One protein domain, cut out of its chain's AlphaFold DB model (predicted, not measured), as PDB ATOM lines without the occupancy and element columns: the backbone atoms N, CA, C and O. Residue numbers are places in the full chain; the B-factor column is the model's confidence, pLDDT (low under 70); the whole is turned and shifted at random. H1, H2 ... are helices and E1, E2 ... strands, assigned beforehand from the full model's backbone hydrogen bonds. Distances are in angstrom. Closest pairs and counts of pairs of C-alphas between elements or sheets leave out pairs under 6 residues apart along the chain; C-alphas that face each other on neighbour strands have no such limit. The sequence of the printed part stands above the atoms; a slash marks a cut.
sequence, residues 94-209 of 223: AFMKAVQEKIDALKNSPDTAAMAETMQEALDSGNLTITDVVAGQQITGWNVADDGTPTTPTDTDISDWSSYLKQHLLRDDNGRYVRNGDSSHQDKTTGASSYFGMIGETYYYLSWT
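Overview. This is residues 94 to 209 of the 223 residues of an uncharacterized protein of Neorhizobium alkalisoli (UniProt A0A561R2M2). A strongly twisted sheet of four strands is the middle of this domain, with the helical hairpin of H1 and H2 over one face and the short helix H3 over the other. Two long stretches without named elements, residues 141 to 160 and 169 to 192, loop out from this body. The printed part has 116 residues, with three named helices and four named strands that follow along the chain in the order H1, H2, E1, E2, H3, E3, E4; the sheet runs E2, E1, E4, E3, antiparallel throughout. The class is mixed, helices and strands, with under half of the residues in named elements; the whole is compact, with a radius of gyration of the C-alphas of 13.7 A and spans of 45 by 35 by 25 A.

Along the chain. H1, residues 94 to 107, begins at C-alpha 94 (200.713, 257.311, 307.069) and is 20.0 A long. H2 is residues 113 to 124, 16.6 A; E1 is 128 to 132, E2 137 to 140 and H3 161 to 168. E3, residues 193 to 199, is 17.7 A long, and E4, residues 202 to 208, is 19.4 A long and ends at C-alpha 208 (219.229, 262.391, 315.512).

Arrangement. N 131 and O 205 of E1 and E4 are 2.8 A apart, N 139 and O 130 of E2 and E1 2.9 A, N 195 and O 206 of E3 and E4 2.8 A. H1 and H2 touch, closest at the C-alphas of Lys 107 and Ala 113, 4.1 A, and run opposite ways at a shallow tilt of 32 degrees. H2 runs across the strands at a height of 9.2 A over the sheet. On the opposite face H3 runs along E4, at 2 degrees on the local plane. In H1, H2 and H3 every O i to N i+4 pair is within hydrogen-bond range.

Size, cuts and confidence. The C-alphas of Asp 147 and Asn 174 are farthest apart, 45.1 A. The printed part has no cut; the links E2 to H3 and H3 to E3 are long. Residues 147 to 149 have pLDDT under 70.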
ATOM      1  N   ALA A  94     200.311 257.469 308.465       87.31
ATOM      2  CA  ALA A  94     200.713 257.311 307.069       87.31
ATOM      3  C   ALA A  94     202.093 257.932 306.789       87.31
ATOM      4  O   ALA A  94     202.944 257.295 306.166       87.31
ATOM      5  N   PHE A  95     202.354 259.135 307.308       89.62
ATOM      6  CA  PHE A  95     203.660 259.775 307.171       89.62
ATOM      7  C   PHE A  95     204.758 258.980 307.879       89.62
ATOM      8  O   PHE A  95     205.785 258.688 307.271       89.62
ATOM      9  N   MET A  96     204.546 258.552 309.127       90.06
ATOM     10  CA  MET A  96     205.534 257.731 309.840       90.06
ATOM     11  C   MET A  96     205.832 256.404 309.128       90.06
ATOM     12  O   MET A  96     206.992 255.996 309.068       90.06
ATOM     13  N   LYS A  97     204.826 255.760 308.520       89.62
ATOM     14  CA  LYS A  97     205.038 254.584 307.655       89.62
ATOM     15  C   LYS A  97     205.941 254.921 306.462       89.62
ATOM     16  O   LYS A  97     206.869 254.168 306.177       89.62
ATOM     17  N   ALA A  98     205.744 256.073 305.820       90.56
ATOM     18  CA  ALA A  98     206.616 256.535 304.738       90.56
ATOM     19  C   ALA A  98     208.051 256.843 305.219       90.56
ATOM     20  O   ALA A  98     209.017 256.585 304.496       90.56
ATOM     21  N   VAL A  99     208.224 257.350 306.448       90.75
ATOM     22  CA  VAL A  99     209.552 257.507 307.071       90.75
ATOM     23  C   VAL A  99     210.224 256.144 307.253       90.75
ATOM     24  O   VAL A  99     211.392 255.992 306.897       90.75
ATOM     25  N   GLN A 100     209.501 255.143 307.760       90.50
ATOM     26  CA  GLN A 100     210.023 253.783 307.938       90.50
ATOM     27  C   GLN A 100     210.420 253.148 306.601       90.50
ATOM     28  O   GLN A 100     211.542 252.662 306.461       90.50
ATOM     29  N   GLU A 101     209.565 253.248 305.581       90.69
ATOM     30  CA  GLU A 101     209.877 252.767 304.231       90.69
ATOM     31  C   GLU A 101     211.138 253.444 303.673       90.69
ATOM     32  O   GLU A 101     211.999 252.799 303.066       90.69
ATOM     33  N   LYS A 102     211.307 254.747 303.933       89.94
ATOM     34  CA  LYS A 102     212.513 255.476 303.540       89.94
ATOM     35  C   LYS A 102     213.762 254.948 304.242       89.94
ATOM     36  O   LYS A 102     214.801 254.807 303.590       89.94
ATOM     37  N   ILE A 103     213.683 254.670 305.543       90.69
ATOM     38  CA  ILE A 103     214.785 254.081 306.314       90.69
ATOM     39  C   ILE A 103     215.143 252.706 305.746       90.69
ATOM     40  O   ILE A 103     216.316 252.442 305.481       90.69
ATOM     41  N   ASP A 104     214.157 251.861 305.454       90.25
ATOM     42  CA  ASP A 104     214.394 250.544 304.861       90.25
ATOM     43  C   ASP A 104     214.996 250.627 303.451       90.25
ATOM     44  O   ASP A 104     215.929 249.889 303.119       90.25
ATOM     45  N   ALA A 105     214.563 251.587 302.632       89.44
ATOM     46  CA  ALA A 105     215.181 251.851 301.336       89.44
ATOM     47  C   ALA A 105     216.663 252.260 301.470       89.44
ATOM     48  O   ALA A 105     217.502 251.835 300.670       89.44
ATOM     49  N   LEU A 106     217.007 253.046 302.497       88.19
ATOM     50  CA  LEU A 106     218.392 253.421 302.796       88.19
ATOM     51  C   LEU A 106     219.206 252.238 303.343       88.19
ATOM     52  O   LEU A 106     220.390 252.131 303.015       88.19
ATOM     53  N   LYS A 107     218.590 251.326 304.107       89.12
ATOM     54  CA  LYS A 107     219.216 250.071 304.573       89.12
ATOM     55  C   LYS A 107     219.604 249.156 303.414       89.12
ATOM     56  O   LYS A 107     220.645 248.509 303.469       89.12
ATOM     57  N   ASN A 108     218.815 249.149 302.341       89.75
ATOM     58  CA  ASN A 108     219.081 248.345 301.145       89.75
ATOM     59  C   ASN A 108     220.252 248.857 300.286       89.75
ATOM     60  O   ASN A 108     220.675 248.174 299.353       89.75
ATOM     61  N   SER A 109     220.787 250.045 300.581       87.69
ATOM     62  CA  SER A 109     221.917 250.630 299.859       87.69
ATOM     63  C   SER A 109     223.201 250.526 300.694       87.69
ATOM     64  O   SER A 109     223.234 251.038 301.813       87.69
ATOM     65  N   PRO A 110     224.290 249.923 300.178       84.69
ATOM     66  CA  PRO A 110     225.491 249.642 300.975       84.69
ATOM     67  C   PRO A 110     226.162 250.906 301.530       84.69
ATOM     68  O   PRO A 110     226.696 250.879 302.635       84.69
ATOM     69  N   ASP A 111     226.085 252.025 300.806       84.75
ATOM     70  CA  ASP A 111     226.702 253.295 301.213       84.75
ATOM     71  C   ASP A 111     225.934 254.023 302.330       84.75
ATOM     72  O   ASP A 111     226.493 254.899 302.994       84.75
ATOM     73  N   THR A 112     224.655 253.686 302.528       88.06
ATOM     74  CA  THR A 112     223.756 254.330 303.502       88.06
ATOM     75  C   THR A 112     223.213 253.370 304.553       88.06
ATOM     76  O   THR A 112     222.489 253.810 305.442       88.06
ATOM     77  N   ALA A 113     223.576 252.087 304.489       89.00
ATOM     78  CA  ALA A 113     223.087 251.066 305.407       89.00
ATOM     79  C   ALA A 113     223.416 251.398 306.869       89.00
ATOM     80  O   ALA A 113     222.534 251.345 307.722       89.00
ATOM     81  N   ALA A 114     224.652 251.835 307.136       89.44
ATOM     82  CA  ALA A 114     225.080 252.240 308.475       89.44
ATOM     83  C   ALA A 114     224.297 253.460 308.992       89.44
ATOM     84  O   ALA A 114     223.846 253.465 310.135       89.44
ATOM     85  N   MET A 115     224.083 254.481 308.151       90.44
ATOM     86  CA  MET A 115     223.259 255.641 308.518       90.44
ATOM     87  C   MET A 115     221.837 255.201 308.862       90.44
ATOM     88  O   MET A 115     221.284 255.638 309.866       90.44
ATOM     89  N   ALA A 116     221.252 254.338 308.038       91.19
ATOM     90  CA  ALA A 116     219.874 253.913 308.194       91.19
ATOM     91  C   ALA A 116     219.661 253.030 309.436       91.19
ATOM     92  O   ALA A 116     218.639 253.163 310.097       91.19
ATOM     93  N   GLU A 117     220.646 252.210 309.813       90.75
ATOM     94  CA  GLU A 117     220.653 251.488 311.092       90.75
ATOM     95  C   GLU A 117     220.626 252.460 312.282       90.75
ATOM     96  O   GLU A 117     219.752 252.360 313.137       90.75
ATOM     97  N   THR A 118     221.489 253.485 312.287       91.19
ATOM     98  CA  THR A 118     221.467 254.494 313.364       91.19
ATOM     99  C   THR A 118     220.193 255.342 313.372       91.19
ATOM    100  O   THR A 118     219.763 255.797 314.429       91.19
ATOM    101  N   MET A 119     219.583 255.568 312.203       90.69
ATOM    102  CA  MET A 119     218.314 256.285 312.083       90.69
ATOM    103  C   MET A 119     217.157 255.446 312.636       90.69
ATOM    104  O   MET A 119     216.297 255.991 313.321       90.69
ATOM    105  N   GLN A 120     217.164 254.132 312.394       90.62
ATOM    106  CA  GLN A 120     216.200 253.200 312.974       90.62
ATOM    107  C   GLN A 120     216.316 253.171 314.503       90.62
ATOM    108  O   GLN A 120     215.321 253.360 315.192       90.62
ATOM    109  N   GLU A 121     217.533 253.047 315.043       90.00
ATOM    110  CA  GLU A 121     217.770 253.115 316.493       90.00
ATOM    111  C   GLU A 121     217.289 254.446 317.098       90.00
ATOM    112  O   GLU A 121     216.753 254.495 318.210       90.00
ATOM    113  N   ALA A 122     217.468 255.554 316.373       90.06
ATOM    114  CA  ALA A 122     216.976 256.859 316.793       90.06
ATOM    115  C   ALA A 122     215.445 256.953 316.767       90.06
ATOM    116  O   ALA A 122     214.872 257.588 317.651       90.06
ATOM    117  N   LEU A 123     214.789 256.326 315.788       88.50
ATOM    118  CA  LEU A 123     213.331 256.258 315.711       88.50
ATOM    119  C   LEU A 123     212.766 255.452 316.888       88.50
ATOM    120  O   LEU A 123     211.880 255.936 317.587       88.50
ATOM    121  N   ASP A 124     213.336 254.277 317.158       87.00
ATOM    122  CA  ASP A 124     212.896 253.387 318.240       87.00
ATOM    123  C   ASP A 124     213.160 253.991 319.632       87.00
ATOM    124  O   ASP A 124     212.426 253.744 320.587       87.00
ATOM    125  N   SER A 125     214.194 254.829 319.761       85.12
ATOM    126  CA  SER A 125     214.495 255.555 321.002       85.12
ATOM    127  C   SER A 125     213.782 256.907 321.136       85.12
ATOM    128  O   SER A 125     213.967 257.578 322.154       85.12
ATOM    129  N   GLY A 126     212.995 257.327 320.137       85.88
ATOM    130  CA  GLY A 126     212.304 258.622 320.127       85.88
ATOM    131  C   GLY A 126     213.243 259.833 320.057       85.88
ATOM    132  O   GLY A 126     212.891 260.918 320.509       85.88
ATOM    133  N   ASN A 127     214.456 259.657 319.524       88.75
ATOM    134  CA  ASN A 127     215.472 260.707 319.368       88.75
ATOM    135  C   ASN A 127     215.603 261.213 317.924       88.75
ATOM    136  O   ASN A 127     216.489 262.023 317.633       88.75
ATOM    137  N   LEU A 128     214.770 260.709 317.012       90.94
ATOM    138  CA  LEU A 128     214.713 261.173 315.635       90.94
ATOM    139  C   LEU A 128     213.808 262.403 315.540       90.94
ATOM    140  O   LEU A 128     212.603 262.312 315.749       90.94
ATOM    141  N   THR A 129     214.372 263.540 315.162       92.62
ATOM    142  CA  THR A 129     213.621 264.759 314.855       92.62
ATOM    143  C   THR A 129     213.453 264.881 313.351       92.62
ATOM    144  O   THR A 129     214.432 264.765 312.609       92.62
ATOM    145  N   ILE A 130     212.230 265.153 312.903       92.62
ATOM    146  CA  ILE A 130     211.888 265.362 311.496       92.62
ATOM    147  C   ILE A 130     211.378 266.793 311.345       92.62
ATOM    148  O   ILE A 130     210.434 267.195 312.020       92.62
ATOM    149  N   THR A 131     212.003 267.556 310.459       91.50
ATOM    150  CA  THR A 131     211.725 268.971 310.223       91.50
ATOM    151  C   THR A 131     211.299 269.183 308.775       91.50
ATOM    152  O   THR A 131     212.044 268.857 307.845       91.50
ATOM    153  N   ASP A 132     210.120 269.768 308.586       91.25
ATOM    154  CA  ASP A 132     209.719 270.415 307.345       91.25
ATOM    155  C   ASP A 132     210.202 271.865 307.367       91.25
ATOM    156  O   ASP A 132     209.699 272.722 308.095       91.25
ATOM    157  N   VAL A 133     211.217 272.133 306.556       87.62
ATOM    158  CA  VAL A 133     211.856 273.448 306.473       87.62
ATOM    159  C   VAL A 133     211.004 274.454 305.695       87.62
ATOM    160  O   VAL A 133     211.195 275.652 305.858       87.62
ATOM    161  N   VAL A 134     210.093 273.998 304.829       85.94
ATOM    162  CA  VAL A 134     209.232 274.883 304.026       85.94
ATOM    163  C   VAL A 134     208.024 275.315 304.843       85.94
ATOM    164  O   VAL A 134     207.701 276.503 304.865       85.94
ATOM    165  N   ALA A 135     207.386 274.363 305.525       86.44
ATOM    166  CA  ALA A 135     206.289 274.646 306.444       86.44
ATOM    167  C   ALA A 135     206.773 275.309 307.742       86.44
ATOM    168  O   ALA A 135     205.984 275.953 308.428       86.44
ATOM    169  N   GLY A 136     208.062 275.166 308.073       87.44
ATOM    170  CA  GLY A 136     208.622 275.650 309.329       87.44
ATOM    171  C   GLY A 136     208.094 274.850 310.513       87.44
ATOM    172  O   GLY A 136     207.784 275.420 311.552       87.44
ATOM    173  N   GLN A 137     207.978 273.531 310.367       90.00
ATOM    174  CA  GLN A 137     207.424 272.647 311.389       90.00
ATOM    175  C   GLN A 137     208.388 271.510 311.704       90.00
ATOM    176  O   GLN A 137     209.119 271.031 310.840       90.00
ATOM    177  N   GLN A 138     208.394 271.051 312.950       91.31
ATOM    178  CA  GLN A 138     209.167 269.882 313.354       91.31
ATOM    179  C   GLN A 138     208.368 268.974 314.286       91.31
ATOM    180  O   GLN A 138     207.587 269.441 315.120       91.31
ATOM    181  N   ILE A 139     208.630 267.677 314.190       91.56
ATOM    182  CA  ILE A 139     208.078 266.641 315.058       91.56
ATOM    183  C   ILE A 139     209.183 265.709 315.546       91.56
ATOM    184  O   ILE A 139     210.255 265.607 314.946       91.56
ATOM    185  N   THR A 140     208.888 264.984 316.620       91.56
ATOM    186  CA  THR A 140     209.669 263.808 317.011       91.56
ATOM    187  C   THR A 140     209.063 262.587 316.328       91.56
ATOM    188  O   THR A 140     207.856 262.353 316.443       91.56
ATOM    189  N   GLY A 141     209.887 261.855 315.581       87.00
ATOM    190  CA  GLY A 141     209.519 260.605 314.936       87.00
ATOM    191  C   GLY A 141     209.218 259.525 315.967       87.00
ATOM    192  O   GLY A 141     209.806 259.495 317.047       87.00
ATOM    193  N   TRP A 142     208.287 258.646 315.624       86.62
ATOM    194  CA  TRP A 142     207.816 257.580 316.494       86.62
ATOM    195  C   TRP A 142     207.524 256.323 315.677       86.62
ATOM    196  O   TRP A 142     207.277 256.387 314.471       86.62
ATOM    197  N   ASN A 143     207.582 255.166 316.330       82.62
ATOM    198  CA  ASN A 143     207.323 253.893 315.679       82.62
ATOM    199  C   ASN A 143     205.820 253.572 315.706       82.62
ATOM    200  O   ASN A 143     205.224 253.435 316.776       82.62
ATOM    201  N   VAL A 144     205.216 253.428 314.521       80.56
ATOM    202  CA  VAL A 144     203.782 253.117 314.373       80.56
ATOM    203  C   VAL A 144     203.425 251.746 314.947       80.56
ATOM    204  O   VAL A 144     202.297 251.550 315.388       80.56
ATOM    205  N   ALA A 145     204.377 250.810 314.976       77.25
ATOM    206  CA  ALA A 145     204.168 249.468 315.510       77.25
ATOM    207  C   ALA A 145     204.109 249.421 317.047       77.25
ATOM    208  O   ALA A 145     203.557 248.468 317.592       77.25
ATOM    209  N   ASP A 146     204.644 250.433 317.736       71.06
ATOM    210  CA  ASP A 146     204.750 250.465 319.201       71.06
ATOM    211  C   ASP A 146     203.608 251.252 319.875       71.06
ATOM    212  O   ASP A 146     203.745 251.674 321.025       71.06
ATOM    213  N   ASP A 147     202.496 251.501 319.167       63.66
ATOM    214  CA  ASP A 147     201.409 252.397 319.606       63.66
ATOM    215  C   ASP A 147     201.932 253.772 320.073       63.66
ATOM    216  O   ASP A 147     201.403 254.394 321.001       63.66
ATOM    217  N   GLY A 148     203.012 254.249 319.441       63.12
ATOM    218  CA  GLY A 148     203.615 255.534 319.767       63.12
ATOM    219  C   GLY A 148     202.592 256.668 319.660       63.12
ATOM    220  O   GLY A 148     201.711 256.676 318.801       63.12
ATOM    221  N   THR A 149     202.681 257.641 320.564       67.94
ATOM    222  CA  THR A 149     201.770 258.785 320.532       67.94
ATOM    223  C   THR A 149     202.201 259.765 319.444       67.94
ATOM    224  O   THR A 149     203.364 260.175 319.459       67.94
ATOM    225  N   PRO A 150     201.281 260.211 318.568       71.94
ATOM    226  CA  PRO A 150     201.560 261.261 317.601       71.94
ATOM    227  C   PRO A 150     202.151 262.492 318.282       71.94
ATOM    228  O   PRO A 150     201.580 263.035 319.233       71.94
ATOM    229  N   THR A 151     203.300 262.947 317.791       77.75
ATOM    230  CA  THR A 151     203.916 264.174 318.291       77.75
ATOM    231  C   THR A 151     203.232 265.377 317.654       77.75
ATOM    232  O   THR A 151     203.122 265.461 316.431       77.75
ATOM    233  N   THR A 152     202.800 266.339 318.471       81.56
ATOM    234  CA  THR A 152     202.284 267.614 317.960       81.56
ATOM    235  C   THR A 152     203.405 268.384 317.250       81.56
ATOM    236  O   THR A 152     204.466 268.573 317.855       81.56
ATOM    237  N   PRO A 153     203.194 268.853 316.006       86.56
ATOM    238  CA  PRO A 153     204.148 269.715 315.323       86.56
ATOM    239  C   PRO A 153     204.455 270.966 316.139       86.56
ATOM    240  O   PRO A 153     203.562 271.609 316.689       86.56
ATOM    241  N   THR A 154     205.737 271.302 316.219       87.81
ATOM    242  CA  THR A 154     206.210 272.553 316.815       87.81
ATOM    243  C   THR A 154     206.720 273.467 315.716       87.81
ATOM    244  O   THR A 154     207.426 273.013 314.814       87.81
ATOM    245  N   ASP A 155     206.351 274.744 315.786       87.19
ATOM    246  CA  ASP A 155     206.796 275.737 314.815       87.19
ATOM    247  C   ASP A 155     208.287 276.050 315.001       87.19
ATOM    248  O   ASP A 155     208.812 276.100 316.119       87.19
ATOM    249  N   THR A 156     208.967 276.284 313.886       80.06
ATOM    250  CA  THR A 156     210.348 276.746 313.817       80.06
ATOM    251  C   THR A 156     210.428 278.000 312.947       80.06
ATOM    252  O   THR A 156     209.714 278.131 311.956       80.06
ATOM    253  N   ASP A 157     211.297 278.945 313.311       74.38
ATOM    254  CA  ASP A 157     211.449 280.254 312.645       74.38
ATOM    255  C   ASP A 157     212.198 280.156 311.295       74.38
ATOM    256  O   ASP A 157     213.121 280.922 310.998       74.38
ATOM    257  N   ILE A 158     211.869 279.157 310.476       77.12
ATOM    258  CA  ILE A 158     212.662 278.758 309.313       77.12
ATOM    259  C   ILE A 158     211.725 278.445 308.151       77.12
ATOM    260  O   ILE A 158     210.807 277.651 308.291       77.12
ATOM    261  N   SER A 159     211.993 279.059 306.997       77.25
ATOM    262  CA  SER A 159     211.200 278.884 305.770       77.25
ATOM    263  C   SER A 159     212.043 278.722 304.495       77.25
ATOM    264  O   SER A 159     211.508 278.720 303.388       77.25
ATOM    265  N   ASP A 160     213.375 278.605 304.614       87.44
ATOM    266  CA  ASP A 160     214.291 278.501 303.468       87.44
ATOM    267  C   ASP A 160     215.339 277.395 303.644       87.44
ATOM    268  O   ASP A 160     216.205 277.453 304.522       87.44
ATOM    269  N   TRP A 161     215.324 276.429 302.722       89.06
ATOM    270  CA  TRP A 161     216.261 275.305 302.674       89.06
ATOM    271  C   TRP A 161     217.725 275.731 302.612       89.06
ATOM    272  O   TRP A 161     218.576 275.151 303.288       89.06
ATOM    273  N   SER A 162     218.052 276.737 301.797       89.38
ATOM    274  CA  SER A 162     219.446 277.149 301.593       89.38
ATOM    275  C   SER A 162     220.050 277.704 302.878       89.38
ATOM    276  O   SER A 162     221.173 277.362 303.254       89.38
ATOM    277  N   SER A 163     219.293 278.555 303.562       88.56
ATOM    278  CA  SER A 163     219.668 279.159 304.834       88.56
ATOM    279  C   SER A 163     219.701 278.118 305.944       88.56
ATOM    280  O   SER A 163     220.671 278.094 306.701       88.56
ATOM    281  N   TYR A 164     218.717 277.218 305.986       89.38
ATOM    282  CA  TYR A 164     218.660 276.143 306.969       89.38
ATOM    283  C   TYR A 164     219.874 275.218 306.884       89.38
ATOM    284  O   TYR A 164     220.617 275.077 307.851       89.38
ATOM    285  N   LEU A 165     220.175 274.677 305.698       90.44
ATOM    286  CA  LEU A 165     221.315 273.773 305.516       90.44
ATOM    287  C   LEU A 165     222.660 274.458 305.792       90.44
ATOM    288  O   LEU A 165     223.602 273.805 306.225       90.44
ATOM    289  N   LYS A 166     222.790 275.771 305.561       89.38
ATOM    290  CA  LYS A 166     224.012 276.521 305.921       89.38
ATOM    291  C   LYS A 166     224.170 276.716 307.428       89.38
ATOM    292  O   LYS A 166     225.301 276.814 307.909       89.38
ATOM    293  N   GLN A 167     223.060 276.835 308.149       89.06
ATOM    294  CA  GLN A 167     223.049 276.996 309.600       89.06
ATOM    295  C   GLN A 167     223.244 275.656 310.310       89.06
ATOM    296  O   GLN A 167     223.964 275.606 311.305       89.06
ATOM    297  N   HIS A 168     222.677 274.587 309.753       89.00
ATOM    298  CA  HIS A 168     222.638 273.274 310.381       89.00
ATOM    299  C   HIS A 168     223.694 272.301 309.887       89.00
ATOM    300  O   HIS A 168     224.137 271.503 310.687       89.00
ATOM    301  N   LEU A 169     224.169 272.337 308.640       92.00
ATOM    302  CA  LEU A 169     225.187 271.376 308.199       92.00
ATOM    303  C   LEU A 169     226.605 271.905 308.396       92.00
ATOM    304  O   LEU A 169     226.959 272.998 307.937       92.00
ATOM    305  N   LEU A 170     227.444 271.088 309.030       91.81
ATOM    306  CA  LEU A 170     228.865 271.365 309.172       91.81
ATOM    307  C   LEU A 170     229.558 271.281 307.806       91.81
ATOM    308  O   LEU A 170     229.295 270.383 306.998       91.81
ATOM    309  N   ARG A 171     230.464 272.228 307.549       93.50
ATOM    310  CA  ARG A 171     231.263 272.288 306.323       93.50
ATOM    311  C   ARG A 171     232.748 272.354 306.646       93.50
ATOM    312  O   ARG A 171     233.125 272.979 307.634       93.50
ATOM    313  N   ASP A 172     233.555 271.718 305.807       91.19
ATOM    314  CA  ASP A 172     235.013 271.813 305.862       91.19
ATOM    315  C   ASP A 172     235.520 273.152 305.289       91.19
ATOM    316  O   ASP A 172     234.747 273.959 304.758       91.19
ATOM    317  N   ASP A 173     236.834 273.378 305.357       90.25
ATOM    318  CA  ASP A 173     237.486 274.588 304.830       90.25
ATOM    319  C   ASP A 173     237.299 274.772 303.309       90.25
ATOM    320  O   ASP A 173     237.444 275.876 302.785       90.25
ATOM    321  N   ASN A 174     236.934 273.704 302.590       88.69
ATOM    322  CA  ASN A 174     236.645 273.721 301.155       88.69
ATOM    323  C   ASN A 174     235.147 273.926 300.858       88.69
ATOM    324  O   ASN A 174     234.734 273.876 299.696       88.69
ATOM    325  N   GLY A 175     234.321 274.126 301.887       85.88
ATOM    326  CA  GLY A 175     232.878 274.315 301.777       85.88
ATOM    327  C   GLY A 175     232.082 273.038 301.490       85.88
ATOM    328  O   GLY A 175     230.899 273.144 301.152       85.88
ATOM    329  N   ARG A 176     232.689 271.850 301.611       88.94
ATOM    330  CA  ARG A 176     232.019 270.550 301.454       88.94
ATOM    331  C   ARG A 176     231.345 270.149 302.755       88.94
ATOM    332  O   ARG A 176     231.856 270.451 303.828       88.94
ATOM    333  N   TYR A 177     230.221 269.445 302.667       90.50
ATOM    334  CA  TYR A 177     229.562 268.931 303.864       90.50
ATOM    335  C   TYR A 177     230.407 267.851 304.535       90.50
ATOM    336  O   TYR A 177     230.846 266.902 303.879       90.50
ATOM    337  N   VAL A 178     230.604 268.002 305.842       91.56
ATOM    338  CA  VAL A 178     231.264 266.994 306.668       91.56
ATOM    339  C   VAL A 178     230.303 265.826 306.860       91.56
ATOM    340  O   VAL A 178     229.118 266.024 307.145       91.56
ATOM    341  N   ARG A 179     230.820 264.611 306.668       90.06
ATOM    342  CA  ARG A 179     230.080 263.369 306.877       90.06
ATOM    343  C   ARG A 179     230.638 262.602 308.060       90.06
ATOM    344  O   ARG A 179     231.852 262.567 308.264       90.06
ATOM    345  N   ASN A 180     229.742 261.965 308.795       87.38
ATOM    346  CA  ASN A 180     230.073 260.984 309.811       87.38
ATOM    347  C   ASN A 180     230.554 259.677 309.154       87.38
ATOM    348  O   ASN A 180     230.435 259.477 307.943       87.38
ATOM    349  N   GLY A 181     231.110 258.767 309.961       82.81
ATOM    350  CA  GLY A 181     231.602 257.469 309.479       82.81
ATOM    351  C   GLY A 181     230.515 256.539 308.921       82.81
ATOM    352  O   GLY A 181     230.843 255.553 308.273       82.81
ATOM    353  N   ASP A 182     229.243 256.858 309.154       83.12
ATOM    354  CA  ASP A 182     228.056 256.153 308.658       83.12
ATOM    355  C   ASP A 182     227.483 256.766 307.362       83.12
ATOM    356  O   ASP A 182     226.445 256.316 306.887       83.12
ATOM    357  N   SER A 183     228.162 257.764 306.778       85.44
ATOM    358  CA  SER A 183     227.727 258.575 305.628       85.44
ATOM    359  C   SER A 183     226.629 259.608 305.912       85.44
ATOM    360  O   SER A 183     226.250 260.329 304.980       85.44
ATOM    361  N   SER A 184     226.152 259.749 307.155       89.38
ATOM    362  CA  SER A 184     225.253 260.847 307.525       89.38
ATOM    363  C   SER A 184     225.990 262.183 307.450       89.38
ATOM    364  O   SER A 184     227.217 262.247 307.545       89.38
ATOM    365  N   HIS A 185     225.254 263.281 307.310       92.56
ATOM    366  CA  HIS A 185     225.829 264.605 307.522       92.56
ATOM    367  C   HIS A 185     225.967 264.874 309.022       92.56
ATOM    368  O   HIS A 185     225.344 264.195 309.842       92.56
ATOM    369  N   GLN A 186     226.813 265.841 309.367       91.19
ATOM    370  CA  GLN A 186     226.982 266.289 310.741       91.19
ATOM    371  C   GLN A 186     226.309 267.645 310.947       91.19
ATOM    372  O   GLN A 186     226.546 268.589 310.184       91.19
ATOM    373  N   ASP A 187     225.498 267.749 311.996       90.50
ATOM    374  CA  ASP A 187     224.911 269.012 312.412       90.50
ATOM    375  C   ASP A 187     225.981 269.928 313.036       90.50
ATOM    376  O   ASP A 187     226.778 269.519 313.881       90.50
ATOM    377  N   LYS A 188     226.011 271.190 312.614       88.38
ATOM    378  CA  LYS A 188     226.996 272.205 312.994       88.38
ATOM    379  C   LYS A 188     226.852 272.651 314.447       88.38
ATOM    380  O   LYS A 188     227.849 273.023 315.061       88.38
ATOM    381  N   THR A 189     225.629 272.672 314.967       84.00
ATOM    382  CA  THR A 189     225.315 273.238 316.284       84.00
ATOM    383  C   THR A 189     225.405 272.175 317.367       84.00
ATOM    384  O   THR A 189     225.962 272.409 318.435       84.00
ATOM    385  N   THR A 190     224.860 270.998 317.083       84.62
ATOM    386  CA  THR A 190     224.701 269.910 318.052       84.62
ATOM    387  C   THR A 190     225.739 268.805 317.882       84.62
ATOM    388  O   THR A 190     225.969 268.035 318.812       84.62
ATOM    389  N   GLY A 191     226.365 268.701 316.705       85.38
ATOM    390  CA  GLY A 191     227.198 267.556 316.344       85.38
ATOM    391  C   GLY A 191     226.401 266.277 316.071       85.38
ATOM    392  O   GLY A 191     227.014 265.226 315.897       85.38
ATOM    393  N   ALA A 192     225.065 266.353 316.047       89.81
ATOM    394  CA  ALA A 192     224.173 265.238 315.758       89.81
ATOM    395  C   ALA A 192     224.360 264.706 314.328       89.81
ATOM    396  O   ALA A 192     224.867 265.403 313.444       89.81
ATOM    397  N   SER A 193     223.924 263.470 314.096       92.75
ATOM    398  CA  SER A 193     223.801 262.931 312.746       92.75
ATOM    399  C   SER A 193     222.585 263.551 312.068       92.75
ATOM    400  O   SER A 193     221.552 263.776 312.702       92.75
ATOM    401  N   SER A 194     222.701 263.840 310.777       93.19
ATOM    402  CA  SER A 194     221.603 264.382 309.995       93.19
ATOM    403  C   SER A 194     221.536 263.833 308.579       93.19
ATOM    404  O   SER A 194     222.521 263.406 307.967       93.19
ATOM    405  N   TYR A 195     220.328 263.859 308.038       92.12
ATOM    406  CA  TYR A 195     219.998 263.438 306.692       92.12
ATOM    407  C   TYR A 195     218.979 264.407 306.111       92.12
ATOM    408  O   TYR A 195     218.071 264.854 306.798       92.12
ATOM    409  N   PHE A 196     219.119 264.731 304.832       90.44
ATOM    410  CA  PHE A 196     218.108 265.488 304.108       90.44
ATOM    411  C   PHE A 196     217.711 264.683 302.876       90.44
ATOM    412  O   PHE A 196     218.571 264.167 302.155       90.44
ATOM    413  N   GLY A 197     216.412 264.553 302.639       89.25
ATOM    414  CA  GLY A 197     215.902 263.732 301.550       89.25
ATOM    415  C   GLY A 197     214.390 263.803 301.423       89.25
ATOM    416  O   GLY A 197     213.718 264.439 302.229       89.25
ATOM    417  N   MET A 198     213.871 263.155 300.382       87.81
ATOM    418  CA  MET A 198     212.431 263.058 300.151       87.81
ATOM    419  C   MET A 198     211.819 261.906 300.948       87.81
ATOM    420  O   MET A 198     212.377 260.797 300.943       87.81
ATOM    421  N   ILE A 199     210.674 262.193 301.567       87.00
ATOM    422  CA  ILE A 199     209.740 261.242 302.179       87.00
ATOM    423  C   ILE A 199     208.398 261.487 301.487       87.00
ATOM    424  O   ILE A 199     207.896 262.609 301.507       87.00
ATOM    425  N   GLY A 200     207.870 260.480 300.789       84.31
ATOM    426  CA  GLY A 200     206.805 260.715 299.811       84.31
ATOM    427  C   GLY A 200     207.267 261.693 298.725       84.31
ATOM    428  O   GLY A 200     208.294 261.471 298.078       84.31
ATOM    429  N   GLU A 201     206.534 262.793 298.558       84.31
ATOM    430  CA  GLU A 201     206.795 263.823 297.540       84.31
ATOM    431  C   GLU A 201     207.473 265.087 298.099       84.31
ATOM    432  O   GLU A 201     207.869 265.975 297.338       84.31
ATOM    433  N   THR A 202     207.671 265.153 299.420       87.50
ATOM    434  CA  THR A 202     208.155 266.351 300.119       87.50
ATOM    435  C   THR A 202     209.557 266.130 300.694       87.50
ATOM    436  O   THR A 202     209.940 265.023 301.082       87.50
ATOM    437  N   TYR A 203     210.370 267.188 300.705       90.44
ATOM    438  CA  TYR A 203     211.699 267.164 301.316       90.44
ATOM    439  C   TYR A 203     211.604 267.400 302.817       90.44
ATOM    440  O   TYR A 203     210.948 268.338 303.255       90.44
ATOM    441  N   TYR A 204     212.352 266.611 303.582       92.50
ATOM    442  CA  TYR A 204     212.458 266.751 305.028       92.50
ATOM    443  C   TYR A 204     213.912 266.689 305.475       92.50
ATOM    444  O   TYR A 204     214.783 266.106 304.817       92.50
ATOM    445  N   TYR A 205     214.172 267.332 306.608       92.88
ATOM    446  CA  TYR A 205     215.434 267.247 307.315       92.88
ATOM    447  C   TYR A 205     215.243 266.366 308.537       92.88
ATOM    448  O   TYR A 205     214.380 266.619 309.369       92.88
ATOM    449  N   LEU A 206     216.046 265.320 308.631       93.19
ATOM    450  CA  LEU A 206     216.051 264.392 309.742       93.19
ATOM    451  C   LEU A 206     217.333 264.621 310.523       93.19
ATOM    452  O   LEU A 206     218.420 264.682 309.945       93.19
ATOM    453  N   SER A 207     217.220 264.725 311.838       93.19
ATOM    454  CA  SER A 207     218.372 264.810 312.727       93.19
ATOM    455  C   SER A 207     218.176 263.906 313.924       93.19
ATOM    456  O   SER A 207     217.070 263.768 314.433       93.19
ATOM    457  N   TRP A 208     219.250 263.258 314.351       93.25
ATOM    458  CA  TRP A 208     219.229 262.391 315.512       93.25
ATOM    459  C   TRP A 208     220.559 262.453 316.234       93.25
ATOM    460  O   TRP A 208     221.642 262.463 315.640       93.25
ATOM    461  N   THR A 209     220.483 262.471 317.558       85.06
ATOM    462  CA  THR A 209     221.671 262.208 318.355       85.06
ATOM    463  C   THR A 209     221.906 260.707 318.319       85.06
ATOM    464  O   THR A 209     221.014 259.919 318.631       85.06
TER     465      THR A 209